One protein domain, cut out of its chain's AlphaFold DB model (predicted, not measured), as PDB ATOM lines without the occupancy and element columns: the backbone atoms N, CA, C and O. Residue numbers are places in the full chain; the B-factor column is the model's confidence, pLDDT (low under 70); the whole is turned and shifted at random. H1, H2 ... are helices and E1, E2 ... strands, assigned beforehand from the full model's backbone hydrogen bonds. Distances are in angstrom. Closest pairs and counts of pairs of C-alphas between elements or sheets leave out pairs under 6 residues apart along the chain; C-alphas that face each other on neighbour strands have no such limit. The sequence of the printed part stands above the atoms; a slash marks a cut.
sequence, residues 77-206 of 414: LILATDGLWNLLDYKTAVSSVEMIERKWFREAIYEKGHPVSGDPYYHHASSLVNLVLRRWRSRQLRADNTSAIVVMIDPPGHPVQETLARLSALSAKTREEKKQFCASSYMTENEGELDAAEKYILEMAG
ATOM      1  N   LEU A  77      25.054  46.455 -38.474       96.12
ATOM      2  CA  LEU A  77      26.053  47.468 -38.157       96.12
ATOM      3  C   LEU A  77      26.261  47.502 -36.641       96.12
ATOM      4  O   LEU A  77      25.303  47.645 -35.882       96.12
ATOM      5  N   ILE A  78      27.520  47.405 -36.209       97.25
ATOM      6  CA  ILE A  78      27.906  47.477 -34.796       97.25
ATOM      7  C   ILE A  78      28.662  48.785 -34.570       97.25
ATOM      8  O   ILE A  78      29.761  48.976 -35.089       97.25
ATOM      9  N   LEU A  79      28.082  49.675 -33.771       96.88
ATOM     10  CA  LEU A  79      28.707  50.918 -33.325       96.88
ATOM     11  C   LEU A  79      28.997  50.789 -31.834       96.88
ATOM     12  O   LEU A  79      28.096  50.478 -31.062       96.88
ATOM     13  N   ALA A  80      30.232  51.012 -31.404       96.56
ATOM     14  CA  ALA A  80      30.583  50.882 -29.993       96.56
ATOM     15  C   ALA A  80      31.742  51.794 -29.602       96.56
ATOM     16  O   ALA A  80      32.528  52.207 -30.461       96.56
ATOM     17  N   THR A  81      31.846  52.088 -28.305       95.00
ATOM     18  CA  THR A  81      32.993  52.804 -27.736       95.00
ATOM     19  C   THR A  81      34.247  51.931 -27.730       95.00
ATOM     20  O   THR A  81      34.195  50.706 -27.870       95.00
ATOM     21  N   ASP A  82      35.400  52.565 -27.546       91.88
ATOM     22  CA  ASP A  82      36.692  51.897 -27.366       91.88
ATOM     23  C   ASP A  82      36.689  50.890 -26.206       91.88
ATOM     24  O   ASP A  82      37.342  49.853 -26.306       91.88
ATOM     25  N   GLY A  83      35.882  51.111 -25.163       92.94
ATOM     26  CA  GLY A  83      35.652  50.135 -24.091       92.94
ATOM     27  C   GLY A  83      35.263  48.730 -24.585       92.94
ATOM     28  O   GLY A  83      35.672  47.736 -23.978       92.94
ATOM     29  N   LEU A  84      34.550  48.629 -25.717       95.31
ATOM     30  CA  LEU A  84      34.228  47.351 -26.363       95.31
ATOM     31  C   LEU A  84      35.392  46.833 -27.220       95.31
ATOM     32  O   LEU A  84      35.827  45.689 -27.061       95.31
ATOM     33  N   TRP A  85      35.910  47.678 -28.116       94.44
ATOM     34  CA  TRP A  85      36.927  47.301 -29.108       94.44
ATOM     35  C   TRP A  85      38.300  46.999 -28.505       94.44
ATOM     36  O   TRP A  85      39.071  46.235 -29.075       94.44
ATOM     37  N   ASN A  86      38.591  47.519 -27.313       91.25
ATOM     38  CA  ASN A  86      39.803  47.181 -26.567       91.25
ATOM     39  C   ASN A  86      39.830  45.709 -26.111       91.25
ATOM     40  O   ASN A  86      40.894  45.195 -25.760       91.25
ATOM     41  N   LEU A  87      38.680  45.021 -26.090       92.62
ATOM     42  CA  LEU A  87      38.571  43.617 -25.676       92.62
ATOM     43  C   LEU A  87      38.035  42.670 -26.744       92.62
ATOM     44  O   LEU A  87      38.268  41.461 -26.627       92.62
ATOM     45  N   LEU A  88      37.291  43.186 -27.721       94.69
ATOM     46  CA  LEU A  88      36.700  42.399 -28.794       94.69
ATOM     47  C   LEU A  88      37.287  42.778 -30.145       94.69
ATOM     48  O   LEU A  88      37.209  43.929 -30.565       94.69
ATOM     49  N   ASP A  89      37.732  41.763 -30.876       95.12
ATOM     50  CA  ASP A  89      37.947  41.889 -32.312       95.12
ATOM     51  C   ASP A  89      36.598  41.915 -33.041       95.12
ATOM     52  O   ASP A  89      35.640  41.249 -32.626       95.12
ATOM     53  N   TYR A  90      36.542  42.600 -34.187       95.06
ATOM     54  CA  TYR A  90      35.331  42.702 -35.011       95.06
ATOM     55  C   TYR A  90      34.718  41.334 -35.347       95.06
ATOM     56  O   TYR A  90      33.506  41.170 -35.257       95.06
ATOM     57  N   LYS A  91      35.546  40.316 -35.631       96.19
ATOM     58  CA  LYS A  91      35.079  38.945 -35.914       96.19
ATOM     59  C   LYS A  91      34.316  38.337 -34.739       96.19
ATOM     60  O   LYS A  91      33.284  37.704 -34.927       96.19
ATOM     61  N   THR A  92      34.815  38.549 -33.521       95.75
ATOM     62  CA  THR A  92      34.183  38.032 -32.300       95.75
ATOM     63  C   THR A  92      32.869  38.755 -32.024       95.75
ATOM     64  O   THR A  92      31.900  38.123 -31.613       95.75
ATOM     65  N   ALA A  93      32.828  40.070 -32.254       96.75
ATOM     66  CA  ALA A  93      31.609  40.852 -32.096       96.75
ATOM     67  C   ALA A  93      30.523  40.396 -33.087       96.75
ATOM     68  O   ALA A  93      29.416  40.074 -32.664       96.75
ATOM     69  N   VAL A  94      30.860  40.277 -34.376       96.38
ATOM     70  CA  VAL A  94      29.927  39.816 -35.419       96.38
ATOM     71  C   VAL A  94      29.441  38.394 -35.142       96.38
ATOM     72  O   VAL A  94      28.237  38.162 -35.136       96.38
ATOM     73  N   SER A  95      30.342  37.463 -34.816       95.44
ATOM     74  CA  SER A  95      29.965  36.082 -34.484       95.44
ATOM     75  C   SER A  95      29.054  36.006 -33.253       95.44
ATOM     76  O   SER A  95      28.130  35.197 -33.208       95.44
ATOM     77  N   SER A  96      29.265  36.877 -32.260       94.56
ATOM     78  CA  SER A  96      28.373  36.954 -31.103       94.56
ATOM     79  C   SER A  96      26.977  37.434 -31.491       94.56
ATOM     80  O   SER A  96      26.009  36.881 -30.979       94.56
ATOM     81  N   VAL A  97      26.866  38.447 -32.358       95.00
ATOM     82  CA  VAL A  97      25.573  38.946 -32.861       95.00
ATOM     83  C   VAL A  97      24.865  37.856 -33.659       95.00
ATOM     84  O   VAL A  97      23.726  37.530 -33.352       95.00
ATOM     85  N   GLU A  98      25.568  37.221 -34.595       93.50
ATOM     86  CA  GLU A  98      25.049  36.114 -35.400       93.50
ATOM     87  C   GLU A  98      24.539  34.956 -34.531       93.50
ATOM     88  O   GLU A  98      23.457  34.426 -34.763       93.50
ATOM     89  N   MET A  99      25.292  34.567 -33.499       91.88
ATOM     90  CA  MET A  99      24.894  33.491 -32.593       91.88
ATOM     91  C   MET A  99      23.589  33.810 -31.849       91.88
ATOM     92  O   MET A  99      22.757  32.918 -31.676       91.88
ATOM     93  N   ILE A 100      23.410  35.056 -31.403       91.56
ATOM     94  CA  ILE A 100      22.190  35.503 -30.711       91.56
ATOM     95  C   ILE A 100      21.011  35.512 -31.679       91.56
ATOM     96  O   ILE A 100      19.954  34.984 -31.346       91.56
ATOM     97  N   GLU A 101      21.218  36.040 -32.881       90.94
ATOM     98  CA  GLU A 101      20.211  36.111 -33.936       90.94
ATOM     99  C   GLU A 101      19.731  34.704 -34.343       90.94
ATOM    100  O   GLU A 101      18.535  34.416 -34.360       90.94
ATOM    101  N   ARG A 102      20.659  33.761 -34.565       89.94
ATOM    102  CA  ARG A 102      20.328  32.350 -34.844       89.94
ATOM    103  C   ARG A 102      19.549  31.702 -33.706       89.94
ATOM    104  O   ARG A 102      18.603  30.952 -33.946       89.94
ATOM    105  N   LYS A 103      19.963  31.964 -32.462       87.75
ATOM    106  CA  LYS A 103      19.271  31.455 -31.274       87.75
ATOM    107  C   LYS A 103      17.834  31.982 -31.233       87.75
ATOM    108  O   LYS A 103      16.916  31.192 -31.056       87.75
ATOM    109  N   TRP A 104      17.648  33.278 -31.475       87.50
ATOM    110  CA  TRP A 104      16.337  33.920 -31.482       87.50
ATOM    111  C   TRP A 104      15.388  33.284 -32.495       87.50
ATOM    112  O   TRP A 104      14.284  32.878 -32.133       87.50
ATOM    113  N   PHE A 105      15.840  33.112 -33.740       87.69
ATOM    114  CA  PHE A 105      15.027  32.473 -34.773       87.69
ATOM    115  C   PHE A 105      14.725  31.008 -34.470       87.69
ATOM    116  O   PHE A 105      13.591  30.564 -34.655       87.69
ATOM    117  N   ARG A 106      15.711  30.251 -33.979       84.88
ATOM    118  CA  ARG A 106      15.509  28.844 -33.620       84.88
ATOM    119  C   ARG A 106      14.452  28.695 -32.534       84.88
ATOM    120  O   ARG A 106      13.556  27.868 -32.686       84.88
ATOM    121  N   GLU A 107      14.548  29.484 -31.468       83.12
ATOM    122  CA  GLU A 107      13.590  29.404 -30.367       83.12
ATOM    123  C   GLU A 107      12.195  29.841 -30.816       83.12
ATOM    124  O   GLU A 107      11.225  29.141 -30.545       83.12
ATOM    125  N   ALA A 108      12.096  30.918 -31.601       81.44
ATOM    126  CA  ALA A 108      10.822  31.409 -32.118       81.44
ATOM    127  C   ALA A 108      10.100  30.413 -33.047       81.44
ATOM    128  O   ALA A 108       8.869  30.395 -33.079       81.44
ATOM    129  N   ILE A 109      10.837  29.602 -33.815       79.69
ATOM    130  CA  ILE A 109      10.245  28.644 -34.760       79.69
ATOM    131  C   ILE A 109      10.020  27.274 -34.120       79.69
ATOM    132  O   ILE A 109       8.973  26.669 -34.347       79.69
ATOM    133  N   TYR A 110      10.983  26.750 -33.361       75.81
ATOM    134  CA  TYR A 110      10.980  25.344 -32.942       75.81
ATOM    135  C   TYR A 110      10.708  25.130 -31.458       75.81
ATOM    136  O   TYR A 110      10.178  24.079 -31.082       75.81
ATOM    137  N   GLU A 111      11.080  26.077 -30.603       71.19
ATOM    138  CA  GLU A 111      10.981  25.893 -29.161       71.19
ATOM    139  C   GLU A 111       9.638  26.423 -28.651       71.19
ATOM    140  O   GLU A 111       9.058  27.380 -29.161       71.19
ATOM    141  N   LYS A 112       9.059  25.736 -27.659       57.88
ATOM    142  CA  LYS A 112       7.793  26.157 -27.044       57.88
ATOM    143  C   LYS A 112       8.058  27.336 -26.114       57.88
ATOM    144  O   LYS A 112       8.110  27.180 -24.901       57.88
ATOM    145  N   GLY A 113       8.204  28.506 -26.702       55.84
ATOM    146  CA  GLY A 113       8.329  29.762 -25.996       55.84
ATOM    147  C   GLY A 113       8.384  30.854 -27.036       55.84
ATOM    148  O   GLY A 113       9.369  30.968 -27.755       55.84
ATOM    149  N   HIS A 114       7.326  31.658 -27.136       52.75
ATOM    150  CA  HIS A 114       7.512  32.953 -27.769       52.75
ATOM    151  C   HIS A 114       8.646  33.642 -27.006       52.75
ATOM    152  O   HIS A 114       8.566  33.672 -25.772       52.75
ATOM    153  N   PRO A 115       9.688  34.160 -27.681       52.94
ATOM    154  CA  PRO A 115      10.644  35.018 -27.012       52.94
ATOM    155  C   PRO A 115       9.821  36.164 -26.439       52.94
ATOM    156  O   PRO A 115       9.262  36.977 -27.178       52.94
ATOM    157  N   VAL A 116       9.635  36.154 -25.120       50.12
ATOM    158  CA  VAL A 116       8.951  37.237 -24.432       50.12
ATOM    159  C   VAL A 116       9.820  38.447 -24.711       50.12
ATOM    160  O   VAL A 116      10.979  38.491 -24.302       50.12
ATOM    161  N   SER A 117       9.285  39.364 -25.512       48.31
ATOM    162  CA  SER A 117       9.910  40.634 -25.851       48.31
ATOM    163  C   SER A 117      10.246  41.342 -24.535       48.31
ATOM    164  O   SER A 117       9.362  41.921 -23.911       48.31
ATOM    165  N   GLY A 118      11.483  41.192 -24.058       51.56
ATOM    166  CA  GLY A 118      11.882  41.573 -22.701       51.56
ATOM    167  C   GLY A 118      12.908  40.656 -22.029       51.56
ATOM    168  O   GLY A 118      13.496  41.081 -21.038       51.56
ATOM    169  N   ASP A 119      13.178  39.443 -22.536       57.78
ATOM    170  CA  ASP A 119      14.305  38.657 -22.015       57.78
ATOM    171  C   ASP A 119      15.638  39.334 -22.413       57.78
ATOM    172  O   ASP A 119      15.937  39.451 -23.612       57.78
ATOM    173  N   PRO A 120      16.467  39.783 -21.445       55.53
ATOM    174  CA  PRO A 120      17.749  40.432 -21.721       55.53
ATOM    175  C   PRO A 120      18.700  39.576 -22.572       55.53
ATOM    176  O   PRO A 120      19.643  40.125 -23.146       55.53
ATOM    177  N   TYR A 121      18.460  38.265 -22.691       60.28
ATOM    178  CA  TYR A 121      19.259  37.366 -23.524       60.28
ATOM    179  C   TYR A 121      19.204  37.665 -25.029       60.28
ATOM    180  O   TYR A 121      20.170  37.345 -25.728       60.28
ATOM    181  N   TYR A 122      18.136  38.297 -25.535       73.69
ATOM    182  CA  TYR A 122      17.959  38.536 -26.978       73.69
ATOM    183  C   TYR A 122      18.420  39.901 -27.477       73.69
ATOM    184  O   TYR A 122      18.493  40.147 -28.679       73.69
ATOM    185  N   HIS A 123      18.807  40.794 -26.572       88.12
ATOM    186  CA  HIS A 123      19.311  42.098 -26.968       88.12
ATOM    187  C   HIS A 123      20.773  41.992 -27.422       88.12
ATOM    188  O   HIS A 123      21.683  41.919 -26.598       88.12
ATOM    189  N   HIS A 124      21.009  42.053 -28.737       92.69
ATOM    190  CA  HIS A 124      22.342  41.991 -29.356       92.69
ATOM    191  C   HIS A 124      23.385  42.884 -28.668       92.69
ATOM    192  O   HIS A 124      24.462  42.418 -28.290       92.69
ATOM    193  N   ALA A 125      23.052  44.161 -28.451       94.50
ATOM    194  CA  ALA A 125      23.941  45.119 -27.798       94.50
ATOM    195  C   ALA A 125      24.233  44.748 -26.333       94.50
ATOM    196  O   ALA A 125      25.390  44.774 -25.912       94.50
ATOM    197  N   SER A 126      23.210  44.344 -25.571       92.88
ATOM    198  CA  SER A 126      23.363  43.914 -24.171       92.88
ATOM    199  C   SER A 126      24.268  42.689 -24.066       92.88
ATOM    200  O   SER A 126      25.209  42.657 -23.275       92.88
ATOM    201  N   SER A 127      24.063  41.699 -24.931       92.38
ATOM    202  CA  SER A 127      24.882  40.490 -24.974       92.38
ATOM    203  C   SER A 127      26.344  40.770 -25.336       92.38
ATOM    204  O   SER A 127      27.241  40.168 -24.736       92.38
ATOM    205  N   LEU A 128      26.607  41.722 -26.241       94.94
ATOM    206  CA  LEU A 128      27.963  42.200 -26.529       94.94
ATOM    207  C   LEU A 128      28.606  42.870 -25.307       94.94
ATOM    208  O   LEU A 128      29.736  42.536 -24.948       94.94
ATOM    209  N   VAL A 129      27.886  43.763 -24.622       94.88
ATOM    210  CA  VAL A 129      28.380  44.417 -23.398       94.88
ATOM    211  C   VAL A 129      28.644  43.383 -22.298       94.88
ATOM    212  O   VAL A 129      29.708  43.386 -21.683       94.88
ATOM    213  N   ASN A 130      27.752  42.412 -22.107       92.94
ATOM    214  CA  ASN A 130      27.932  41.322 -21.146       92.94
ATOM    215  C   ASN A 130      29.126  40.419 -21.491       92.94
ATOM    216  O   ASN A 130      29.809  39.903 -20.601       92.94
ATOM    217  N   LEU A 131      29.411  40.203 -22.777       93.31
ATOM    218  CA  LEU A 131      30.617  39.504 -23.220       93.31
ATOM    219  C   LEU A 131      31.888  40.291 -22.857       93.31
ATOM    220  O   LEU A 131      32.854  39.705 -22.360       93.31
ATOM    221  N   VAL A 132      31.874  41.610 -23.050       94.19
ATOM    222  CA  VAL A 132      32.969  42.522 -22.683       94.19
ATOM    223  C   VAL A 132      33.199  42.539 -21.173       94.19
ATOM    224  O   VAL A 132      34.327  42.330 -20.729       94.19
ATOM    225  N   LEU A 133      32.146  42.691 -20.366       92.25
ATOM    226  CA  LEU A 133      32.226  42.690 -18.899       92.25
ATOM    227  C   LEU A 133      32.801  41.378 -18.350       92.25
ATOM    228  O   LEU A 133      33.662  41.390 -17.465       92.25
ATOM    229  N   ARG A 134      32.392  40.235 -18.916       92.31
ATOM    230  CA  ARG A 134      32.974  38.927 -18.576       92.31
ATOM    231  C   ARG A 134      34.468  38.876 -18.891       92.31
ATOM    232  O   ARG A 134      35.245  38.388 -18.069       92.31
ATOM    233  N   ARG A 135      34.894  39.425 -20.035       93.12
ATOM    234  CA  ARG A 135      36.316  39.504 -20.399       93.12
ATOM    235  C   ARG A 135      37.106  40.424 -19.468       93.12
ATOM    236  O   ARG A 135      38.145  39.979 -18.981       93.12
ATOM    237  N   TRP A 136      36.605  41.620 -19.152       92.31
ATOM    238  CA  TRP A 136      37.208  42.524 -18.161       92.31
ATOM    239  C   TRP A 136      37.461  41.813 -16.831       92.31
ATOM    240  O   TRP A 136      38.594  41.800 -16.345       92.31
ATOM    241  N   ARG A 137      36.430  41.147 -16.291       91.00
ATOM    242  CA  ARG A 137      36.512  40.415 -15.020       91.00
ATOM    243  C   ARG A 137      37.509  39.258 -15.082       91.00
ATOM    244  O   ARG A 137      38.312  39.101 -14.170       91.00
ATOM    245  N   SER A 138      37.486  38.475 -16.164       92.38
ATOM    246  CA  SER A 138      38.374  37.313 -16.342       92.38
ATOM    247  C   SER A 138      39.854  37.685 -16.466       92.38
ATOM    248  O   SER A 138      40.713  36.945 -15.999       92.38
ATOM    249  N   ARG A 139      40.158  38.837 -17.077       90.12
ATOM    250  CA  ARG A 139      41.529  39.311 -17.312       90.12
ATOM    251  C   ARG A 139      42.032  40.271 -16.231       90.12
ATOM    252  O   ARG A 139      43.163  40.730 -16.336       90.12
ATOM    253  N   GLN A 140      41.202  40.587 -15.229       87.75
ATOM    254  CA  GLN A 140      41.496  41.555 -14.162       87.75
ATOM    255  C   GLN A 140      41.992  42.909 -14.697       87.75
ATOM    256  O   GLN A 140      42.884  43.544 -14.135       87.75
ATOM    257  N   LEU A 141      41.421  43.349 -15.817       85.25
ATOM    258  CA  LEU A 141      41.773  44.620 -16.438       85.25
ATOM    259  C   LEU A 141      40.910  45.751 -15.834       85.25
ATOM    260  O   LEU A 141      39.821  45.511 -15.309       85.25
ATOM    261  N   ARG A 142      41.377  47.003 -15.910       84.69
ATOM    262  CA  ARG A 142      40.623  48.188 -15.455       84.69
ATOM    263  C   ARG A 142      39.513  48.571 -16.437       84.69
ATOM    264  O   ARG A 142      39.823  49.195 -17.446       84.69
ATOM    265  N   ALA A 143      38.262  48.266 -16.099       84.94
ATOM    266  CA  ALA A 143      37.108  48.545 -16.951       84.94
ATOM    267  C   ALA A 143      37.022  50.006 -17.425       84.94
ATOM    268  O   ALA A 143      37.355  50.935 -16.683       84.94
ATOM    269  N   ASP A 144      36.539  50.168 -18.657       85.88
ATOM    270  CA  ASP A 144      36.202  51.453 -19.262       85.88
ATOM    271  C   ASP A 144      34.694  51.544 -19.532       85.88
ATOM    272  O   ASP A 144      33.996  50.523 -19.615       85.88
ATOM    273  N   ASN A 145      34.193  52.766 -19.695       92.69
ATOM    274  CA  ASN A 145      32.811  53.019 -20.070       92.69
ATOM    275  C   ASN A 145      32.523  52.356 -21.421       92.69
ATOM    276  O   ASN A 145      33.059  52.727 -22.467       92.69
ATOM    277  N   THR A 146      31.660  51.348 -21.391       94.38
ATOM    278  CA  THR A 146      31.370  50.510 -22.551       94.38
ATOM    279  C   THR A 146      29.925  50.724 -22.968       94.38
ATOM    280  O   THR A 146      29.012  50.442 -22.196       94.38
ATOM    281  N   SER A 147      29.717  51.184 -24.197       95.50
ATOM    282  CA  SER A 147      28.396  51.232 -24.822       95.50
ATOM    283  C   SER A 147      28.457  50.679 -26.241       95.50
ATOM    284  O   SER A 147      29.492  50.738 -26.910       95.50
ATOM    285  N   ALA A 148      27.342  50.099 -26.682       96.69
ATOM    286  CA  ALA A 148      27.201  49.504 -28.000       96.69
ATOM    287  C   ALA A 148      25.789  49.739 -28.543       96.69
ATOM    288  O   ALA A 148      24.812  49.716 -27.797       96.69
ATOM    289  N   ILE A 149      25.697  49.924 -29.852       97.25
ATOM    290  CA  ILE A 149      24.473  49.994 -30.640       97.25
ATOM    291  C   ILE A 149      24.623  48.953 -31.745       97.25
ATOM    292  O   ILE A 149      25.629  48.936 -32.456       97.25
ATOM    293  N   VAL A 150      23.624  48.086 -31.882       96.44
ATOM    294  CA  VAL A 150      23.556  47.099 -32.961       96.44
ATOM    295  C   VAL A 150      22.321  47.406 -33.790       96.44
ATOM    296  O   VAL A 150      21.214  47.436 -33.258       96.44
ATOM    297  N   VAL A 151      22.525  47.664 -35.078       95.38
ATOM    298  CA  VAL A 151      21.456  47.888 -36.054       95.38
ATOM    299  C   VAL A 151      21.369  46.652 -36.931       95.38
ATOM    300  O   VAL A 151      22.341  46.332 -37.611       95.38
ATOM    301  N   MET A 152      20.228  45.967 -36.911       93.69
ATOM    302  CA  MET A 152      19.955  44.849 -37.815       93.69
ATOM    303  C   MET A 152      19.421  45.391 -39.142       93.69
ATOM    304  O   MET A 152      18.649  46.352 -39.156       93.69
ATOM    305  N   ILE A 153      19.881  44.813 -40.246       93.31
ATOM    306  CA  ILE A 153      19.460  45.173 -41.598       93.31
ATOM    307  C   ILE A 153      18.570  44.044 -42.097       93.31
ATOM    308  O   ILE A 153      19.051  42.944 -42.373       93.31
ATOM    309  N   ASP A 154      17.278  44.332 -42.201       91.00
ATOM    310  CA  ASP A 154      16.321  43.365 -42.716       91.00
ATOM    311  C   ASP A 154      16.585  43.111 -44.213       91.00
ATOM    312  O   ASP A 154      16.829  44.059 -44.976       91.00
ATOM    313  N   PRO A 155      16.531  41.846 -44.664       90.19
ATOM    314  CA  PRO A 155      16.518  41.531 -46.084       90.19
ATOM    315  C   PRO A 155      15.292  42.167 -46.763       90.19
ATOM    316  O   PRO A 155      14.290  42.474 -46.113       90.19
ATOM    317  N   PRO A 156      15.335  42.361 -48.089       87.25
ATOM    318  CA  PRO A 156      14.224  42.971 -48.803       87.25
ATOM    319  C   PRO A 156      12.988  42.067 -48.790       87.25
ATOM    320  O   PRO A 156      13.086  40.857 -48.977       87.25
ATOM    321  N   GLY A 157      11.814  42.670 -48.633       85.00
ATOM    322  CA  GLY A 157      10.549  41.947 -48.528       85.00
ATOM    323  C   GLY A 157       9.784  42.374 -47.286       85.00
ATOM    324  O   GLY A 157       9.825  43.547 -46.904       85.00
ATOM    325  N   HIS A 158       9.065  41.429 -46.686       85.50
ATOM    326  CA  HIS A 158       8.338  41.682 -45.448       85.50
ATOM    327  C   HIS A 158       9.317  41.856 -44.277       85.50
ATOM    328  O   HIS A 158      10.347  41.174 -44.242       85.50
ATOM    329  N   PRO A 159       9.017  42.743 -43.308       87.81
ATOM    330  CA  PRO A 159       9.840  42.910 -42.118       87.81
ATOM    331  C   PRO A 159      10.073  41.575 -41.415       87.81
ATOM    332  O   PRO A 159       9.140  40.784 -41.244       87.81
ATOM    333  N   VAL A 160      11.298  41.352 -40.937       88.12
ATOM    334  CA  VAL A 160      11.701  40.072 -40.329       88.12
ATOM    335  C   VAL A 160      10.768  39.673 -39.189       88.12
ATOM    336  O   VAL A 160      10.408  38.509 -39.054       88.12
ATOM    337  N   GLN A 161      10.319  40.642 -38.392       85.81
ATOM    338  CA  GLN A 161       9.409  40.414 -37.269       85.81
ATOM    339  C   GLN A 161       8.034  39.888 -37.704       85.81
ATOM    340  O   GLN A 161       7.481  39.002 -37.054       85.81
ATOM    341  N   GLU A 162       7.485  40.411 -38.803       87.44
ATOM    342  CA  GLU A 162       6.189  39.982 -39.338       87.44
ATOM    343  C   GLU A 162       6.298  38.574 -39.927       87.44
ATOM    344  O   GLU A 162       5.499  37.688 -39.610       87.44
ATOM    345  N   THR A 163       7.346  38.341 -40.716       87.69
ATOM    346  CA  THR A 163       7.636  37.033 -41.303       87.69
ATOM    347  C   THR A 163       7.878  35.983 -40.221       87.69
ATOM    348  O   THR A 163       7.338  34.878 -40.293       87.69
ATOM    349  N   LEU A 164       8.608  36.330 -39.160       86.25
ATOM    350  CA  LEU A 164       8.842  35.446 -38.021       86.25
ATOM    351  C   LEU A 164       7.549  35.137 -37.256       86.25
ATOM    352  O   LEU A 164       7.319  33.987 -36.878       86.25
ATOM    353  N   ALA A 165       6.673  36.126 -37.052       84.19
ATOM    354  CA  ALA A 165       5.366  35.909 -36.432       84.19
ATOM    355  C   ALA A 165       4.499  34.949 -37.266       84.19
ATOM    356  O   ALA A 165       3.865  34.045 -36.720       84.19
ATOM    357  N   ARG A 166       4.526  35.081 -38.597       84.19
ATOM    358  CA  ARG A 166       3.833  34.162 -39.509       84.19
ATOM    359  C   ARG A 166       4.393  32.742 -39.424       84.19
ATOM    360  O   ARG A 166       3.625  31.799 -39.240       84.19
ATOM    361  N   LEU A 167       5.713  32.585 -39.530       83.56
ATOM    362  CA  LEU A 167       6.377  31.276 -39.499       83.56
ATOM    363  C   LEU A 167       6.210  30.579 -38.141       83.56
ATOM    364  O   LEU A 167       5.917  29.383 -38.091       83.56
ATOM    365  N   SER A 168       6.313  31.321 -37.039       81.88
ATOM    366  CA  SER A 168       6.064  30.788 -35.693       81.88
ATOM    367  C   SER A 168       4.603  30.359 -35.499       81.88
ATOM    368  O   SER A 168       4.352  29.277 -34.969       81.88
ATOM    369  N   ALA A 169       3.627  31.128 -35.997       80.19
ATOM    370  CA  ALA A 169       2.213  30.748 -35.951       80.19
ATOM    371  C   ALA A 169       1.905  29.493 -36.787       80.19
ATOM    372  O   ALA A 169       1.096  28.659 -36.374       80.19
ATOM    373  N   LEU A 170       2.559  29.327 -37.941       76.12
ATOM    374  CA  LEU A 170       2.462  28.105 -38.745       76.12
ATOM    375  C   LEU A 170       3.039  26.895 -37.998       76.12
ATOM    376  O   LEU A 170       2.406  25.840 -37.975       76.12
ATOM    377  N   SER A 171       4.175  27.068 -37.318       70.50
ATOM    378  CA  SER A 171       4.802  26.032 -36.484       70.50
ATOM    379  C   SER A 171       3.985  25.674 -35.227       70.50
ATOM    380  O   SER A 171       4.024  24.545 -34.726       70.50
ATOM    381  N   ALA A 172       3.188  26.612 -34.705       66.62
ATOM    382  CA  ALA A 172       2.377  26.416 -33.502       66.62
ATOM    383  C   ALA A 172       1.148  25.502 -33.695       66.62
ATOM    384  O   ALA A 172       0.550  25.088 -32.697       66.62
ATOM    385  N   LYS A 173       0.791  25.154 -34.941       62.16
ATOM    386  CA  LYS A 173      -0.335  24.265 -35.288       62.16
ATOM    387  C   LYS A 173      -0.145  22.820 -34.758       62.16
ATOM    388  O   LYS A 173       0.890  22.484 -34.187       62.16
ATOM    389  N   THR A 174      -1.190  21.993 -34.801       53.06
ATOM    390  CA  THR A 174      -1.464  20.821 -33.925       53.06
ATOM    391  C   THR A 174      -0.403  19.699 -33.952       53.06
ATOM    392  O   THR A 174       0.401  19.605 -34.867       53.06
ATOM    393  N   ARG A 175      -0.386  18.791 -32.956       50.09
ATOM    394  CA  ARG A 175       0.610  17.695 -32.818       50.09
ATOM    395  C   ARG A 175       0.665  16.740 -34.028       50.09
ATOM    396  O   ARG A 175       1.750  16.234 -34.314       50.09
ATOM    397  N   GLU A 176      -0.445  16.515 -34.738       47.75
ATOM    398  CA  GLU A 176      -0.458  15.829 -36.041       47.75
ATOM    399  C   GLU A 176       0.219  16.653 -37.156       47.75
ATOM    400  O   GLU A 176       1.016  16.104 -37.910       47.75
ATOM    401  N   GLU A 177      -0.005  17.969 -37.211       50.84
ATOM    402  CA  GLU A 177       0.598  18.886 -38.197       50.84
ATOM    403  C   GLU A 177       2.080  19.181 -37.897       50.84
ATOM    404  O   GLU A 177       2.854  19.442 -38.810       50.84
ATOM    405  N   LYS A 178       2.529  19.048 -36.641       49.09
ATOM    406  CA  LYS A 178       3.951  19.154 -36.251       49.09
ATOM    407  C   LYS A 178       4.826  18.023 -36.776       49.09
ATOM    408  O   LYS A 178       6.033  18.203 -36.889       49.09
ATOM    409  N   LYS A 179       4.248  16.861 -37.104       47.09
ATOM    410  CA  LYS A 179       4.977  15.835 -37.867       47.09
ATOM    411  C   LYS A 179       5.190  16.256 -39.324       47.09
ATOM    412  O   LYS A 179       6.069  15.701 -39.973       47.09
ATOM    413  N   GLN A 180       4.397  17.211 -39.810       49.62
ATOM    414  CA  GLN A 180       4.358  17.660 -41.198       49.62
ATOM    415  C   GLN A 180       5.117  18.976 -41.415       49.62
ATOM    416  O   GLN A 180       5.774  19.132 -42.439       49.62
ATOM    417  N   PHE A 181       5.099  19.899 -40.445       53.28
ATOM    418  CA  PHE A 181       5.904  21.118 -40.494       53.28
ATOM    419  C   PHE A 181       7.363  20.805 -40.148       53.28
ATOM    420  O   PHE A 181       7.880  21.124 -39.078       53.28
ATOM    421  N   CYS A 182       8.040  20.139 -41.074       57.12
ATOM    422  CA  CYS A 182       9.483  20.194 -41.148       57.12
ATOM    423  C   CYS A 182       9.821  21.471 -41.917       57.12
ATOM    424  O   CYS A 182       9.306  21.662 -43.015       57.12
ATOM    425  N   ALA A 183      10.670  22.343 -41.375       59.56
ATOM    426  CA  ALA A 183      11.091  23.529 -42.117       59.56
ATOM    427  C   ALA A 183      11.688  23.143 -43.481       59.56
ATOM    428  O   ALA A 183      11.400  23.807 -44.462       59.56
ATOM    429  N   SER A 184      12.380  21.999 -43.582       56.44
ATOM    430  CA  SER A 184      12.815  21.438 -44.868       56.44
ATOM    431  C   SER A 184      11.660  21.043 -45.802       56.44
ATOM    432  O   SER A 184      11.796  21.198 -47.008       56.44
ATOM    433  N   SER A 185      10.514  20.595 -45.275       60.84
ATOM    434  CA  SER A 185       9.298  20.302 -46.055       60.84
ATOM    435  C   SER A 185       8.621  21.585 -46.547       60.84
ATOM    436  O   SER A 185       8.251  21.672 -47.715       60.84
ATOM    437  N   TYR A 186       8.521  22.607 -45.684       65.56
ATOM    438  CA  TYR A 186       8.043  23.942 -46.063       65.56
ATOM    439  C   TYR A 186       8.911  24.553 -47.172       65.56
ATOM    440  O   TYR A 186       8.373  25.146 -48.106       65.56
ATOM    441  N   MET A 187      10.234  24.348 -47.105       61.06
ATOM    442  CA  MET A 187      11.158  24.741 -48.171       61.06
ATOM    443  C   MET A 187      10.853  24.010 -49.481       61.06
ATOM    444  O   MET A 187      10.637  24.668 -50.490       61.06
ATOM    445  N   THR A 188      10.776  22.674 -49.484       60.62
ATOM    446  CA  THR A 188      10.580  21.913 -50.735       60.62
ATOM    447  C   THR A 188       9.272  22.236 -51.450       60.62
ATOM    448  O   THR A 188       9.214  22.170 -52.673       60.62
ATOM    449  N   GLU A 189       8.224  22.584 -50.702       64.75
ATOM    450  CA  GLU A 189       6.923  22.929 -51.278       64.75
ATOM    451  C   GLU A 189       6.885  24.360 -51.833       64.75
ATOM    452  O   GLU A 189       6.189  24.603 -52.814       64.75
ATOM    453  N   ASN A 190       7.652  25.292 -51.249       65.44
ATOM    454  CA  ASN A 190       7.515  26.728 -51.521       65.44
ATOM    455  C   ASN A 190       8.798  27.404 -52.030       65.44
ATOM    456  O   ASN A 190       8.837  28.622 -52.144       65.44
ATOM    457  N   GLU A 191       9.860  26.665 -52.360       63.66
ATOM    458  CA  GLU A 191      11.190  27.207 -52.705       63.66
ATOM    459  C   GLU A 191      11.179  28.325 -53.774       63.66
ATOM    460  O   GLU A 191      11.997  29.253 -53.720       63.66
ATOM    461  N   GLY A 192      10.224  28.267 -54.711       65.00
ATOM    462  CA  GLY A 192       9.997  29.276 -55.753       65.00
ATOM    463  C   GLY A 192       9.150  30.491 -55.338       65.00
ATOM    464  O   GLY A 192       9.163  31.490 -56.052       65.00
ATOM    465  N   GLU A 193       8.448  30.431 -54.205       75.25
ATOM    466  CA  GLU A 193       7.539  31.475 -53.698       75.25
ATOM    467  C   GLU A 193       8.062  32.203 -52.448       75.25
ATOM    468  O   GLU A 193       7.556  33.275 -52.118       75.25
ATOM    469  N   LEU A 194       9.087  31.669 -51.771       78.88
ATOM    470  CA  LEU A 194       9.637  32.289 -50.561       78.88
ATOM    471  C   LEU A 194      10.333  33.619 -50.852       78.88
ATOM    472  O   LEU A 194      11.240  33.700 -51.696       78.88
ATOM    473  N   ASP A 195       9.973  34.640 -50.075       85.75
ATOM    474  CA  ASP A 195      10.659  35.927 -50.117       85.75
ATOM    475  C   ASP A 195      12.043  35.871 -49.430       85.75
ATOM    476  O   ASP A 195      12.451  34.860 -48.846       85.75
ATOM    477  N   ALA A 196      12.832  36.944 -49.551       86.62
ATOM    478  CA  ALA A 196      14.191  36.947 -49.010       86.62
ATOM    479  C   ALA A 196      14.221  36.943 -47.470       86.62
ATOM    480  O   ALA A 196      15.190  36.449 -46.889       86.62
ATOM    481  N   ALA A 197      13.175  37.448 -46.809       87.38
ATOM    482  CA  ALA A 197      13.058  37.429 -45.356       87.38
ATOM    483  C   ALA A 197      12.790  36.018 -44.837       87.38
ATOM    484  O   ALA A 197      13.429  35.586 -43.880       87.38
ATOM    485  N   GLU A 198      11.919  35.263 -45.501       88.00
ATOM    486  CA  GLU A 198      11.666  33.865 -45.159       88.00
ATOM    487  C   GLU A 198      12.910  33.002 -45.308       88.00
ATOM    488  O   GLU A 198      13.242  32.239 -44.398       88.00
ATOM    489  N   LYS A 199      13.627  33.156 -46.427       87.00
ATOM    490  CA  LYS A 199      14.882  32.435 -46.672       87.00
ATOM    491  C   LYS A 199      15.905  32.727 -45.579       87.00
ATOM    492  O   LYS A 199      16.452  31.793 -45.002       87.00
ATOM    493  N   TYR A 200      16.094  34.004 -45.246       89.56
ATOM    494  CA  TYR A 200      17.008  34.435 -44.190       89.56
ATOM    495  C   TYR A 200      16.643  33.854 -42.815       89.56
ATOM    496  O   TYR A 200      17.498  33.295 -42.129       89.56
ATOM    497  N   ILE A 201      15.372  33.938 -42.414       88.94
ATOM    498  CA  ILE A 201      14.905  33.438 -41.114       88.94
ATOM    499  C   ILE A 201      15.122  31.926 -41.001       88.94
ATOM    500  O   ILE A 201      15.617  31.438 -39.984       88.94
ATOM    501  N   LEU A 202      14.768  31.175 -42.045       86.75
ATOM    502  CA  LEU A 202      14.888  29.718 -42.057       86.75
ATOM    503  C   LEU A 202      16.354  29.270 -42.104       86.75
ATOM    504  O   LEU A 202      16.723  28.311 -41.422       86.75
ATOM    505  N   GLU A 203      17.209  29.988 -42.832       87.62
ATOM    506  CA  GLU A 203      18.660  29.793 -42.795       87.62
ATOM    507  C   GLU A 203      19.211  29.985 -41.379       87.62
ATOM    508  O   GLU A 203      19.852  29.083 -40.834       87.62
ATOM    509  N   MET A 204      18.890  31.109 -40.738       88.06
ATOM    510  CA  MET A 204      19.399  31.432 -39.406       88.06
ATOM    511  C   MET A 204      18.843  30.514 -38.309       88.06
ATOM    512  O   MET A 204      19.552  30.190 -37.353       88.06
ATOM    513  N   ALA A 205      17.613  30.021 -38.459       85.94
ATOM    514  CA  ALA A 205      17.045  29.013 -37.568       85.94
ATOM    515  C   ALA A 205      17.737  27.637 -37.693       85.94
ATOM    516  O   ALA A 205      17.591  26.790 -36.806       85.94
ATOM    517  N   GLY A 206      18.532  27.421 -38.752       81.31
ATOM    518  CA  GLY A 206      19.244  26.173 -39.031       81.31
ATOM    519  C   GLY A 206      18.473  25.186 -39.914       81.31
ATOM    520  O   GLY A 206      18.811  24.006 -39.924       81.31
TER     521      GLY A 206
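Overview. This is residues 77 to 206 of the 414 residues of the protein "PPM-type phosphatase domain-containing protein" of Bugula neritina (UniProt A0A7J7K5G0). A long helix, H2, runs lengthwise through an elongated domain and joins two lobes. One lobe holds H3, the short H1 and the two-stranded antiparallel sheet E1 - E2; at the other end of H2, H4 and H6 pack on it and on each other, with H5 farther out beside H6. The printed part has 130 residues, with six named helices and two named strands in the order E1 H1 H2 H3 E2 H4 H5 H6, mostly helix. It is loose, with a radius of gyration of the C-alphas of 17.6 A, and spans 56 by 29 by 20 A.

Along the chain. E1, residues 77 to 80, begins at C-alpha 77, (26.053, 47.468, -38.157). H1 is residues 82 to 85. H2, residues 90 to 110, is 30.0 A long, from C-alpha 90 at (35.331, 42.702, -35.011) to C-alpha 110 at (10.980, 25.344, -32.942). H3, residues 124 to 139, is 22.8 A long. E2, residues 148 to 152, is 13.1 A long. H4, residues 160 to 171, is 16.1 A long, and H5 is residues 183 to 190. H6, residues 196 to 205, is 14.2 A long and ends at C-alpha 205, (17.045, 29.013, -37.568).

Arrangement. H2 is the hub, touching three helices. Its residues 93 to 101 alone touch H3, at a steep tilt of 53 degrees, opposite ways; the closest C-alphas are those of Val 97 and His 124, 5.7 A apart. E1 and E2 are antiparallel at 173 degrees, with N 77 and O 151 at 2.8 A and N 149 and O 79 at 2.7 A, within hydrogen-bond range. The closest C-alphas of H3 and E2 are those of Ala 125 and Ala 148, 5.5 A apart. H1 is close to H3 but not clearly touching, with Leu 84 and Val 132 the closest C-alphas at 6.2 A. H2 touches H6 with residues 101 to 109 alone, about perpendicular at 87 degrees; the C-alphas of Arg 106 and Ala 205 come closest, at 4.2 A. H4 and H6 touch at a steep tilt of 63 degrees, the same way, with the C-alphas of Val 160 and Ala 197 closest at 5.8 A. H2 and H4 touch at a tilt of 37 degrees, only just steep, the same way; the closest C-alphas are those of Ile 109 and Ser 168, 4.8 A apart. H5 is close to H6 but not clearly touching: the closest C-alphas, those of Ala 183 and Leu 202, are 7.3 A apart. Every O i to N i+4 pair is within hydrogen-bond range in H2, H3, H4, H5 and H6, while H1 is too short for one.

Size, cuts and confidence. The two C-alphas farthest apart, those of Arg 142 and Glu 176, are 56.2 A apart. The printed part has no cut. The links H2 to H3 and H4 to H5 are long. The mean pLDDT of the printed part is 81.5, with residues 112 to 121 and 172 to 192 under 70.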